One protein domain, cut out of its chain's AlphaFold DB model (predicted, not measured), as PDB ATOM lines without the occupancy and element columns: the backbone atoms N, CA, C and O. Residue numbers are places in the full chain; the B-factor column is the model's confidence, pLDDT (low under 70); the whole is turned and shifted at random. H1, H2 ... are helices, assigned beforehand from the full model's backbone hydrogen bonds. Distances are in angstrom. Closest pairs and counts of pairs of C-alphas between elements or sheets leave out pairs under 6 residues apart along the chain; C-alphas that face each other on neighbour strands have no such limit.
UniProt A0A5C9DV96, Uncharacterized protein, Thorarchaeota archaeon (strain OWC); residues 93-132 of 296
ATOM      1  N   ASP A  93     102.915 115.380 123.974       82.38
ATOM      2  CA  ASP A  93     102.902 113.965 123.598       82.38
ATOM      3  C   ASP A  93     103.462 113.737 122.198       82.38
ATOM      4  O   ASP A  93     104.230 112.806 121.998       82.38
ATOM      5  N   LEU A  94     103.154 114.619 121.240       81.88
ATOM      6  CA  LEU A  94     103.693 114.526 119.879       81.88
ATOM      7  C   LEU A  94     105.226 114.591 119.849       81.88
ATOM      8  O   LEU A  94     105.850 113.872 119.075       81.88
ATOM      9  N   ASN A  95     105.845 115.431 120.683       84.12
ATOM     10  CA  ASN A  95     107.300 115.541 120.700       84.12
ATOM     11  C   ASN A  95     107.951 114.378 121.458       84.12
ATOM     12  O   ASN A  95     108.946 113.834 120.991       84.12
ATOM     13  N   LYS A  96     107.363 113.935 122.580       83.12
ATOM     14  CA  LYS A  96     107.796 112.701 123.264       83.12
ATOM     15  C   LYS A  96     107.739 111.493 122.327       83.12
ATOM     16  O   LYS A  96     108.639 110.670 122.302       83.12
ATOM     17  N   ARG A  97     106.713 111.441 121.484       79.81
ATOM     18  CA  ARG A  97     106.539 110.455 120.416       79.81
ATOM     19  C   ARG A  97     107.613 110.535 119.332       79.81
ATOM     20  O   ARG A  97     108.138 109.505 118.926       79.81
ATOM     21  N   LEU A  98     107.975 111.735 118.873       81.00
ATOM     22  CA  LEU A  98     109.109 111.905 117.958       81.00
ATOM     23  C   LEU A  98     110.410 111.408 118.597       81.00
ATOM     24  O   LEU A  98     111.174 110.701 117.945       81.00
ATOM     25  N   LYS A  99     110.627 111.714 119.879       82.88
ATOM     26  CA  LYS A  99     111.778 111.211 120.627       82.88
ATOM     27  C   LYS A  99     111.827 109.687 120.698       82.88
ATOM     28  O   LYS A  99     112.918 109.155 120.681       82.88
ATOM     29  N   CYS A 100     110.706 108.963 120.657       81.25
ATOM     30  CA  CYS A 100     110.769 107.497 120.577       81.25
ATOM     31  C   CYS A 100     111.458 107.007 119.295       81.25
ATOM     32  O   CYS A 100     112.053 105.941 119.289       81.25
ATOM     33  N   ILE A 101     111.368 107.762 118.196       80.06
ATOM     34  CA  ILE A 101     112.045 107.420 116.937       80.06
ATOM     35  C   ILE A 101     113.542 107.725 117.029       80.06
ATOM     36  O   ILE A 101     114.344 107.032 116.416       80.06
ATOM     37  N   LEU A 102     113.901 108.793 117.743       80.38
ATOM     38  CA  LEU A 102     115.269 109.307 117.803       80.38
ATOM     39  C   LEU A 102     116.101 108.641 118.904       80.38
ATOM     40  O   LEU A 102     117.246 108.279 118.664       80.38
ATOM     41  N   ASP A 103     115.510 108.488 120.085       82.31
ATOM     42  CA  ASP A 103     116.164 108.017 121.308       82.31
ATOM     43  C   ASP A 103     115.911 106.516 121.543       82.31
ATOM     44  O   ASP A 103     116.624 105.883 122.314       82.31
ATOM     45  N   GLY A 104     114.901 105.947 120.875       80.31
ATOM     46  CA  GLY A 104     114.501 104.544 120.979       80.31
ATOM     47  C   GLY A 104     113.073 104.354 121.518       80.31
ATOM     48  O   GLY A 104     112.552 105.220 122.236       80.31
ATOM     49  N   PRO A 105     112.400 103.237 121.175       82.50
ATOM     50  CA  PRO A 105     111.045 102.948 121.639       82.50
ATOM     51  C   PRO A 105     110.943 103.015 123.170       82.50
ATOM     52  O   PRO A 105     111.753 102.430 123.876       82.50
ATOM     53  N   GLY A 106     109.954 103.746 123.692       78.69
ATOM     54  CA  GLY A 106     109.672 103.805 125.134       78.69
ATOM     55  C   GLY A 106     110.640 104.645 125.990       78.69
ATOM     56  O   GLY A 106     110.238 105.129 127.050       78.69
ATOM     57  N   VAL A 107     111.846 104.956 125.496       85.06
ATOM     58  CA  VAL A 107     112.867 105.768 126.197       85.06
ATOM     59  C   VAL A 107     112.323 107.099 126.747       85.06
ATOM     60  O   VAL A 107     112.517 107.376 127.932       85.06
ATOM     61  N   PRO A 108     111.558 107.916 125.991       83.94
ATOM     62  CA  PRO A 108     111.047 109.201 126.489       83.94
ATOM     63  C   PRO A 108     109.987 109.078 127.589       83.94
ATOM     64  O   PRO A 108     109.610 110.083 128.198       83.94
ATOM     65  N   PHE A 109     109.472 107.868 127.800       83.75
ATOM     66  CA  PHE A 109     108.473 107.527 128.807       83.75
ATOM     67  C   PHE A 109     109.069 106.707 129.960       83.75
ATOM     68  O   PHE A 109     108.347 106.413 130.907       83.75
ATOM     69  N   ASN A 110     110.369 106.384 129.903       85.12
ATOM     70  CA  ASN A 110     111.064 105.540 130.873       85.12
ATOM     71  C   ASN A 110     110.360 104.183 131.090       85.12
ATOM     72  O   ASN A 110     110.139 103.762 132.225       85.12
ATOM     73  N   ALA A 111     109.956 103.546 129.991       83.25
ATOM     74  CA  ALA A 111     109.226 102.283 129.982       83.25
ATOM     75  C   ALA A 111     109.554 101.478 128.719       83.25
ATOM     76  O   ALA A 111     109.965 102.050 127.710       83.25
ATOM     77  N   GLU A 112     109.332 100.166 128.756       80.31
ATOM     78  CA  GLU A 112     109.403  99.314 127.566       80.31
ATOM     79  C   GLU A 112     108.188  99.546 126.653       80.31
ATOM     80  O   GLU A 112     107.118  99.974 127.094       80.31
ATOM     81  N   CYS A 113     108.365  99.329 125.347       76.44
ATOM     82  CA  CYS A 113     107.345  99.622 124.344       76.44
ATOM     83  C   CYS A 113     106.688  98.340 123.822       76.44
ATOM     84  O   CYS A 113     107.055  97.830 122.764       76.44
ATOM     85  N   GLU A 114     105.678  97.850 124.541       76.00
ATOM     86  CA  GLU A 114     104.909  96.664 124.152       76.00
ATOM     87  C   GLU A 114     103.677  96.999 123.302       76.00
ATOM     88  O   GLU A 114     103.000  98.006 123.522       76.00
ATOM     89  N   GLN A 115     103.350  96.126 122.343       71.00
ATOM     90  CA  GLN A 115     102.254  96.371 121.401       71.00
ATOM     91  C   GLN A 115     100.880  96.351 122.075       71.00
ATOM     92  O   GLN A 115     100.002  97.139 121.721       71.00
ATOM     93  N   SER A 116     100.706  95.474 123.060       73.06
ATOM     94  CA  SER A 116      99.491  95.364 123.871       73.06
ATOM     95  C   SER A 116      99.273  96.589 124.765       73.06
ATOM     96  O   SER A 116      98.126  96.970 124.999       73.06
ATOM     97  N   THR A 117     100.356  97.222 125.233       73.56
ATOM     98  CA  THR A 117     100.313  98.302 126.230       73.56
ATOM     99  C   THR A 117     101.388  99.361 125.954       73.56
ATOM    100  O   THR A 117     102.369  99.469 126.691       73.56
ATOM    101  N   PRO A 118     101.245 100.182 124.899       75.19
ATOM    102  CA  PRO A 118     102.296 101.122 124.552       75.19
ATOM    103  C   PRO A 118     102.384 102.262 125.581       75.19
ATOM    104  O   PRO A 118     101.359 102.860 125.930       75.19
ATOM    105  N   PRO A 119     103.596 102.673 125.994       73.25
ATOM    106  CA  PRO A 119     103.799 103.659 127.061       73.25
ATOM    107  C   PRO A 119     103.283 105.059 126.706       73.25
ATOM    108  O   PRO A 119     103.064 105.900 127.575       73.25
ATOM    109  N   CYS A 120     103.037 105.324 125.420       71.62
ATOM    110  CA  CYS A 120     102.435 106.567 124.955       71.62
ATOM    111  C   CYS A 120     100.912 106.649 125.173       71.62
ATOM    112  O   CYS A 120     100.324 107.673 124.818       71.62
ATOM    113  N   GLY A 121     100.263 105.582 125.661       67.31
ATOM    114  CA  GLY A 121      98.832 105.535 125.989       67.31
ATOM    115  C   GLY A 121      97.872 105.667 124.798       67.31
ATOM    116  O   GLY A 121      96.665 105.759 124.991       67.31
ATOM    117  N   ILE A 122      98.389 105.694 123.563       68.62
ATOM    118  CA  ILE A 122      97.595 105.781 122.327       68.62
ATOM    119  C   ILE A 122      97.966 104.605 121.416       68.62
ATOM    120  O   ILE A 122      98.967 104.703 120.697       68.62
ATOM    121  N   PRO A 123      97.153 103.532 121.394       65.44
ATOM    122  CA  PRO A 123      97.420 102.324 120.608       65.44
ATOM    123  C   PRO A 123      97.694 102.611 119.127       65.44
ATOM    124  O   PRO A 123      98.673 102.135 118.558       65.44
ATOM    125  N   ASN A 124      96.897 103.496 118.521       73.69
ATOM    126  CA  ASN A 124      97.028 103.846 117.105       73.69
ATOM    127  C   ASN A 124      98.376 104.490 116.766       73.69
ATOM    128  O   ASN A 124      98.875 104.322 115.657       73.69
ATOM    129  N   TRP A 125      98.978 105.229 117.702       72.56
ATOM    130  CA  TRP A 125     100.267 105.857 117.444       72.56
ATOM    131  C   TRP A 125     101.405 104.840 117.512       72.56
ATOM    132  O   TRP A 125     102.242 104.823 116.617       72.56
ATOM    133  N   ALA A 126     101.422 103.974 118.526       71.88
ATOM    134  CA  ALA A 126     102.448 102.940 118.627       71.88
ATOM    135  C   ALA A 126     102.398 101.995 117.417       71.88
ATOM    136  O   ALA A 126     103.434 101.725 116.817       71.88
ATOM    137  N   ASN A 127     101.199 101.625 116.956       74.62
ATOM    138  CA  ASN A 127     101.020 100.898 115.696       74.62
ATOM    139  C   ASN A 127     101.565 101.668 114.485       74.62
ATOM    140  O   ASN A 127     102.277 101.103 113.663       74.62
ATOM    141  N   ALA A 128     101.300 102.972 114.388       74.75
ATOM    142  CA  ALA A 128     101.762 103.794 113.268       74.75
ATOM    143  C   ALA A 128     103.268 104.119 113.283       74.75
ATOM    144  O   ALA A 128     103.769 104.697 112.312       74.75
ATOM    145  N   VAL A 129     103.977 103.847 114.385       78.25
ATOM    146  CA  VAL A 129     105.385 104.231 114.567       78.25
ATOM    147  C   VAL A 129     106.258 103.062 114.992       78.25
ATOM    148  O   VAL A 129     107.212 102.743 114.301       78.25
ATOM    149  N   CYS A 130     105.983 102.448 116.134       79.75
ATOM    150  CA  CYS A 130     106.818 101.389 116.692       79.75
ATOM    151  C   CYS A 130     106.644 100.067 115.944       79.75
ATOM    152  O   CYS A 130     107.627  99.357 115.793       79.75
ATOM    153  N   TYR A 131     105.441  99.786 115.434       82.56
ATOM    154  CA  TYR A 131     105.110  98.530 114.740       82.56
ATOM    155  C   TYR A 131     104.822  98.715 113.247       82.56
ATOM    156  O   TYR A 131     104.402  97.780 112.575       82.56
ATOM    157  N   SER A 132     105.020  99.923 112.714       87.06
ATOM    158  CA  SER A 132     104.937 100.146 111.271       87.06
ATOM    159  C   SER A 132     106.096  99.456 110.558       87.06
ATOM    160  O   SER A 132     107.143  99.238 111.159       87.06
TER     161      SER A 132
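This is residues 93 to 132 of the 296 residues of an uncharacterized protein of Thorarchaeota archaeon (strain OWC) (UniProt A0A5C9DV96). Two short helices, H1 and H2, make one side of a small rounded body, and the long winding loop of residues 104 to 122 that joins them makes the other side. The helices come near each other at Ile 101 and Val 129. The printed part has 40 residues, with H1 then H2 and no named strand; the class is all helix, though 18 of the 40 residues are in named elements. It is compact, with a radius of gyration of the C-alphas of 8.5 A and spans of 20 by 17 by 15 A.

H1 is residues 93 to 103, 14.7 A from first to last C-alpha, and begins at C-alpha 93 (102.902, 113.965, 123.598). H2 is residues 123 to 129, 10.2 A long, and ends at C-alpha 129 (105.385, 104.231, 114.567).

H1 and H2 are close but not clearly touching; their closest C-alphas, of Ile 101 and Val 129, are 7.8 A apart. They run the same way at a steep tilt of 41 degrees. In H2 every O i to N i+4 pair is within hydrogen-bond range; in H1, 6 of 7 are.

The two C-alphas farthest apart, of Leu 102 and Ser 116, are 21.9 A apart. The printed part has no cut, and the link from H1 to H2 is long. Mean pLDDT of the printed part is 78.2; residues 121 to 123 are under 70.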